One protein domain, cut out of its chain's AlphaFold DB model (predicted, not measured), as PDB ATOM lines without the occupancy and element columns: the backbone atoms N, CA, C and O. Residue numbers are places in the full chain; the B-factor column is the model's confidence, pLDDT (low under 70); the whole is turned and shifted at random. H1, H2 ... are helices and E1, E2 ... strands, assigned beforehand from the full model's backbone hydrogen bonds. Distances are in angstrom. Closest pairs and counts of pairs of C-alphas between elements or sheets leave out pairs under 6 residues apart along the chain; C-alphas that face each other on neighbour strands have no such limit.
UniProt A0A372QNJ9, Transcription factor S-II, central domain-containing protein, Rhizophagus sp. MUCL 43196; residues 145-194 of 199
ATOM      1  N   TYR A 145     -22.431  28.370 108.330       74.88
ATOM      2  CA  TYR A 145     -22.803  26.991 108.625       74.88
ATOM      3  C   TYR A 145     -21.573  26.073 108.592       74.88
ATOM      4  O   TYR A 145     -21.305  25.382 109.573       74.88
ATOM      5  N   TYR A 146     -20.768  26.118 107.522       76.31
ATOM      6  CA  TYR A 146     -19.548  25.307 107.442       76.31
ATOM      7  C   TYR A 146     -18.506  25.692 108.491       76.31
ATOM      8  O   TYR A 146     -17.892  24.798 109.069       76.31
ATOM      9  N   GLN A 147     -18.331  26.982 108.786       77.50
ATOM     10  CA  GLN A 147     -17.441  27.425 109.864       77.50
ATOM     11  C   GLN A 147     -17.874  26.832 111.204       77.50
ATOM     12  O   GLN A 147     -17.070  26.162 111.851       77.50
ATOM     13  N   LYS A 148     -19.157  26.954 111.562       79.69
ATOM     14  CA  LYS A 148     -19.702  26.362 112.789       79.69
ATOM     15  C   LYS A 148     -19.498  24.846 112.828       79.69
ATOM     16  O   LYS A 148     -19.038  24.318 113.835       79.69
ATOM     17  N   GLN A 149     -19.786  24.143 111.734       80.56
ATOM     18  CA  GLN A 149     -19.578  22.693 111.644       80.56
ATOM     19  C   GLN A 149     -18.099  22.310 111.777       80.56
ATOM     20  O   GLN A 149     -17.769  21.324 112.435       80.56
ATOM     21  N   SER A 150     -17.192  23.095 111.192       82.25
ATOM     22  CA  SER A 150     -15.749  22.876 111.296       82.25
ATOM     23  C   SER A 150     -15.225  23.127 112.711       82.25
ATOM     24  O   SER A 150     -14.405  22.355 113.201       82.25
ATOM     25  N   GLU A 151     -15.740  24.146 113.400       83.69
ATOM     26  CA  GLU A 151     -15.408  24.436 114.794       83.69
ATOM     27  C   GLU A 151     -15.914  23.335 115.719       83.69
ATOM     28  O   GLU A 151     -15.147  22.845 116.543       83.69
ATOM     29  N   ILE A 152     -17.156  22.877 115.537       85.88
ATOM     30  CA  ILE A 152     -17.710  21.745 116.290       85.88
ATOM     31  C   ILE A 152     -16.862  20.496 116.056       85.88
ATOM     32  O   ILE A 152     -16.445  19.852 117.016       85.88
ATOM     33  N   ARG A 153     -16.542  20.178 114.794       85.62
ATOM     34  CA  ARG A 153     -15.668  19.047 114.453       85.62
ATOM     35  C   ARG A 153     -14.314  19.163 115.148       85.62
ATOM     36  O   ARG A 153     -13.855  18.187 115.732       85.62
ATOM     37  N   ARG A 154     -13.699  20.346 115.127       86.62
ATOM     38  CA  ARG A 154     -12.415  20.607 115.785       86.62
ATOM     39  C   ARG A 154     -12.512  20.483 117.304       86.62
ATOM     40  O   ARG A 154     -11.597  19.951 117.922       86.62
ATOM     41  N   MET A 155     -13.596  20.958 117.913       83.62
ATOM     42  CA  MET A 155     -13.831  20.808 119.351       83.62
ATOM     43  C   MET A 155     -13.963  19.334 119.735       83.62
ATOM     44  O   MET A 155     -13.314  18.909 120.685       83.62
ATOM     45  N   VAL A 156     -14.727  18.549 118.970       85.31
ATOM     46  CA  VAL A 156     -14.866  17.100 119.184       85.31
ATOM     47  C   VAL A 156     -13.523  16.394 119.017       85.31
ATOM     48  O   VAL A 156     -13.138  15.615 119.882       85.31
ATOM     49  N   GLU A 157     -12.778  16.695 117.951       82.25
ATOM     50  CA  GLU A 157     -11.452  16.113 117.732       82.25
ATOM     51  C   GLU A 157     -10.497  16.445 118.883       82.25
ATOM     52  O   GLU A 157      -9.796  15.564 119.374       82.25
ATOM     53  N   ASN A 158     -10.506  17.688 119.366       79.00
ATOM     54  CA  ASN A 158      -9.716  18.076 120.528       79.00
ATOM     55  C   ASN A 158     -10.131  17.293 121.779       79.00
ATOM     56  O   ASN A 158      -9.255  16.786 122.470       79.00
ATOM     57  N   CYS A 159     -11.429  17.150 122.071       76.44
ATOM     58  CA  CYS A 159     -11.905  16.354 123.209       76.44
ATOM     59  C   CYS A 159     -11.437  14.893 123.130       76.44
ATOM     60  O   CYS A 159     -10.915  14.371 124.112       76.44
ATOM     61  N   VAL A 160     -11.549  14.259 121.960       71.81
ATOM     62  CA  VAL A 160     -11.110  12.869 121.751       71.81
ATOM     63  C   VAL A 160      -9.589  12.737 121.862       71.81
ATOM     64  O   VAL A 160      -9.101  11.781 122.463       71.81
ATOM     65  N   ARG A 161      -8.820  13.702 121.338       64.12
ATOM     66  CA  ARG A 161      -7.362  13.744 121.528       64.12
ATOM     67  C   ARG A 161      -7.002  13.841 123.009       64.12
ATOM     68  O   ARG A 161      -6.181  13.058 123.466       64.12
ATOM     69  N   TYR A 162      -7.667  14.713 123.772       60.47
ATOM     70  CA  TYR A 162      -7.424  14.829 125.211       60.47
ATOM     71  C   TYR A 162      -7.702  13.532 125.975       60.47
ATOM     72  O   TYR A 162      -6.926  13.232 126.874       60.47
ATOM     73  N   GLU A 163      -8.739  12.761 125.626       60.16
ATOM     74  CA  GLU A 163      -8.981  11.436 126.224       60.16
ATOM     75  C   GLU A 163      -7.931  10.397 125.804       60.16
ATOM     76  O   GLU A 163      -7.472   9.615 126.633       60.16
ATOM     77  N   SER A 164      -7.507  10.416 124.539       61.25
ATOM     78  CA  SER A 164      -6.492   9.494 123.997       61.25
ATOM     79  C   SER A 164      -5.087   9.759 124.556       61.25
ATOM     80  O   SER A 164      -4.265   8.850 124.644       61.25
ATOM     81  N   ASP A 165      -4.819  11.005 124.950       70.69
ATOM     82  CA  ASP A 165      -3.571  11.448 125.572       70.69
ATOM     83  C   ASP A 165      -3.564  11.249 127.101       70.69
ATOM     84  O   ASP A 165      -2.605  11.646 127.772       70.69
ATOM     85  N   LEU A 166      -4.610  10.651 127.686       79.62
ATOM     86  CA  LEU A 166      -4.588  10.238 129.086       79.62
ATOM     87  C   LEU A 166      -3.821   8.925 129.234       79.62
ATOM     88  O   LEU A 166      -4.127   7.913 128.608       79.62
ATOM     89  N   VAL A 167      -2.838   8.927 130.125       81.06
ATOM     90  CA  VAL A 167      -2.040   7.751 130.463       81.06
ATOM     91  C   VAL A 167      -2.460   7.270 131.854       81.06
ATOM     92  O   VAL A 167      -2.564   8.090 132.773       81.06
ATOM     93  N   PRO A 168      -2.705   5.963 132.040       83.75
ATOM     94  CA  PRO A 168      -2.997   5.421 133.355       83.75
ATOM     95  C   PRO A 168      -1.714   5.405 134.194       83.75
ATOM     96  O   PRO A 168      -0.725   4.768 133.831       83.75
ATOM     97  N   MET A 169      -1.743   6.094 135.330       83.50
ATOM     98  CA  MET A 169      -0.664   6.162 136.318       83.50
ATOM     99  C   MET A 169      -1.148   5.557 137.637       83.50
ATOM    100  O   MET A 169      -2.341   5.584 137.947       83.50
ATOM    101  N   LYS A 170      -0.233   5.008 138.427       83.94
ATOM    102  CA  LYS A 170      -0.511   4.492 139.766       83.94
ATOM    103  C   LYS A 170      -0.298   5.590 140.800       83.94
ATOM    104  O   LYS A 170       0.696   6.302 140.737       83.94
ATOM    105  N   LEU A 171      -1.247   5.744 141.721       83.19
ATOM    106  CA  LEU A 171      -1.133   6.652 142.859       83.19
ATOM    107  C   LEU A 171      -0.603   5.879 144.067       83.19
ATOM    108  O   LEU A 171      -1.293   5.008 144.601       83.19
ATOM    109  N   GLU A 172       0.614   6.207 144.476       82.94
ATOM    110  CA  GLU A 172       1.275   5.623 145.639       82.94
ATOM    111  C   GLU A 172       0.749   6.243 146.950       82.94
ATOM    112  O   GLU A 172       0.081   7.283 146.957       82.94
ATOM    113  N   SER A 173       1.016   5.596 148.088       79.12
ATOM    114  CA  SER A 173       0.493   6.003 149.408       79.12
ATOM    115  C   SER A 173       1.037   7.341 149.921       79.12
ATOM    116  O   SER A 173       0.405   7.979 150.762       79.12
ATOM    117  N   ASP A 174       2.183   7.780 149.406       79.81
ATOM    118  CA  ASP A 174       2.797   9.087 149.650       79.81
ATOM    119  C   ASP A 174       2.197  10.204 148.770       79.81
ATOM    120  O   ASP A 174       2.538  11.376 148.935       79.81
ATOM    121  N   GLY A 175       1.290   9.856 147.849       76.56
ATOM    122  CA  GLY A 175       0.688  10.769 146.883       76.56
ATOM    123  C   GLY A 175       1.506  10.962 145.603       76.56
ATOM    124  O   GLY A 175       1.113  11.776 144.763       76.56
ATOM    125  N   SER A 176       2.613  10.233 145.429       81.12
ATOM    126  CA  SER A 176       3.407  10.251 144.200       81.12
ATOM    127  C   SER A 176       2.732   9.440 143.091       81.12
ATOM    128  O   SER A 176       1.996   8.485 143.344       81.12
ATOM    129  N   LEU A 177       2.985   9.820 141.836       78.62
ATOM    130  CA  LEU A 177       2.480   9.098 140.671       78.62
ATOM    131  C   LEU A 177       3.587   8.223 140.071       78.62
ATOM    132  O   LEU A 177       4.655   8.728 139.731       78.62
ATOM    133  N   SER A 178       3.320   6.931 139.900       75.69
ATOM    134  CA  SER A 178       4.239   5.963 139.301       75.69
ATOM    135  C   SER A 178       3.662   5.359 138.011       75.69
ATOM    136  O   SER A 178       2.464   5.451 137.726       75.69
ATOM    137  N   SER A 179       4.528   4.781 137.176       72.88
ATOM    138  CA  SER A 179       4.104   4.113 135.941       72.88
ATOM    139  C   SER A 179       3.267   2.872 136.257       72.88
ATOM    140  O   SER A 179       3.577   2.137 137.188       72.88
ATOM    141  N   CYS A 180       2.251   2.573 135.444       64.56
ATOM    142  CA  CYS A 180       1.415   1.378 135.615       64.56
ATOM    143  C   CYS A 180       2.167   0.044 135.446       64.56
ATOM    144  O   CYS A 180       1.643  -1.000 135.826       64.56
ATOM    145  N   MET A 181       3.379   0.083 134.883       63.38
ATOM    146  CA  MET A 181       4.291  -1.060 134.758       63.38
ATOM    147  C   MET A 181       5.150  -1.267 136.017       63.38
ATOM    148  O   MET A 181       5.729  -2.336 136.198       63.38
ATOM    149  N   SER A 182       5.241  -0.262 136.890       62.62
ATOM    150  CA  SER A 182       5.834  -0.411 138.215       62.62
ATOM    151  C   SER A 182       4.828  -1.168 139.079       62.62
ATOM    152  O   SER A 182       3.663  -0.785 139.132       62.62
ATOM    153  N   GLY A 183       5.240  -2.261 139.724       61.53
ATOM    154  CA  GLY A 183       4.361  -3.191 140.454       61.53
ATOM    155  C   GLY A 183       3.672  -2.642 141.718       61.53
ATOM    156  O   GLY A 183       3.492  -3.390 142.673       61.53
ATOM    157  N   GLY A 184       3.320  -1.355 141.758       63.56
ATOM    158  CA  GLY A 184       2.630  -0.699 142.863       63.56
ATOM    159  C   GLY A 184       1.163  -1.125 142.979       63.56
ATOM    160  O   GLY A 184       0.430  -1.225 141.991       63.56
ATOM    161  N   SER A 185       0.707  -1.343 144.214       68.19
ATOM    162  CA  SER A 185      -0.670  -1.737 144.553       68.19
ATOM    163  C   SER A 185      -1.661  -0.562 144.596       68.19
ATOM    164  O   SER A 185      -2.806  -0.737 145.007       68.19
ATOM    165  N   GLY A 186      -1.226   0.638 144.203       73.94
ATOM    166  CA  GLY A 186      -2.004   1.873 144.256       73.94
ATOM    167  C   GLY A 186      -3.201   1.935 143.296       73.94
ATOM    168  O   GLY A 186      -3.308   1.177 142.320       73.94
ATOM    169  N   GLY A 187      -4.111   2.877 143.561       81.00
ATOM    170  CA  GLY A 187      -5.247   3.182 142.686       81.00
ATOM    171  C   GLY A 187      -4.786   3.764 141.346       81.00
ATOM    172  O   GLY A 187      -3.796   4.491 141.291       81.00
ATOM    173  N   THR A 188      -5.476   3.432 140.253       83.38
ATOM    174  CA  THR A 188      -5.137   3.952 138.917       83.38
ATOM    175  C   THR A 188      -5.826   5.296 138.680       83.38
ATOM    176  O   THR A 188      -7.045   5.396 138.805       83.38
ATOM    177  N   VAL A 189      -5.056   6.313 138.298       84.62
ATOM    178  CA  VAL A 189      -5.534   7.655 137.938       84.62
ATOM    179  C   VAL A 189      -5.107   7.963 136.505       84.62
ATOM    180  O   VAL A 189      -3.997   7.636 136.096       84.62
ATOM    181  N   TRP A 190      -5.988   8.593 135.733       83.56
ATOM    182  CA  TRP A 190      -5.715   8.979 134.350       83.56
ATOM    183  C   TRP A 190      -5.150  10.393 134.308       83.56
ATOM    184  O   TRP A 190      -5.795  11.341 134.756       83.56
ATOM    185  N   VAL A 191      -3.932  10.534 133.792       81.69
ATOM    186  CA  VAL A 191      -3.199  11.803 133.788       81.69
ATOM    187  C   VAL A 191      -2.856  12.175 132.355       81.69
ATOM    188  O   VAL A 191      -2.451  11.324 131.569       81.69
ATOM    189  N   SER A 192      -3.001  13.453 132.002       79.81
ATOM    190  CA  SER A 192      -2.608  13.937 130.676       79.81
ATOM    191  C   SER A 192      -1.105  13.751 130.462       79.81
ATOM    192  O   SER A 192      -0.297  14.210 131.272       79.81
ATOM    193  N   ARG A 193      -0.726  13.126 129.340       74.38
ATOM    194  CA  ARG A 193       0.668  12.857 128.942       74.38
ATOM    195  C   ARG A 193       1.548  14.112 128.971       74.38
ATOM    196  O   ARG A 193       2.711  14.050 129.350       74.38
ATOM    197  N   ASN A 194       0.957  15.270 128.697       70.69
ATOM    198  CA  ASN A 194       1.581  16.596 128.699       70.69
ATOM    199  C   ASN A 194       2.113  17.016 130.085       70.69
ATOM    200  O   ASN A 194       2.913  17.947 130.184       70.69
TER     201      ASN A 194
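This is residues 145 to 194 of the 199 residues of the protein "Transcription factor S-II, central domain-containing protein" of Rhizophagus sp. MUCL 43196 (UniProt A0A372QNJ9). A long helix, H1, sticks out with residues 145 to 161 from a small sheet of three strands, like a handle on a head. The 50 printed residues run H1, E1, E2, E3; the sheet's order is E2, E1, E3, antiparallel. The class is mixed, helices and strands; the whole is an extended rod, 51 by 17 by 15 A, with a radius of gyration of the C-alphas of 16.4 A.

Find C-alpha 145 at (-22.803, 26.991, 108.625); from there H1 runs 28.4 A to residue 164. Next come E1, residues 166 to 171, 14.6 A; E2, residues 177 to 179, 7.1 A; and E3, residues 187 to 192, 16.3 A, ending at C-alpha 192 (-2.608, 13.937, 130.676).

Look along E1 for antiparallel E3, at 143 degrees, with N 169 and O 189 2.8 A apart. E1 and E2 form a hairpin, antiparallel at 113 degrees; N 170 and O 178 are 2.8 A apart. H1, with every O i to N i+4 pair within hydrogen-bond range, only grazes the sheet, with residues 162 to 164.

The farthest C-alphas, Tyr 145 and Gly 183, are 51.6 A apart. The printed part has no cut and no long link. Residues 161 to 164 and 180 to 185 have pLDDT under 70.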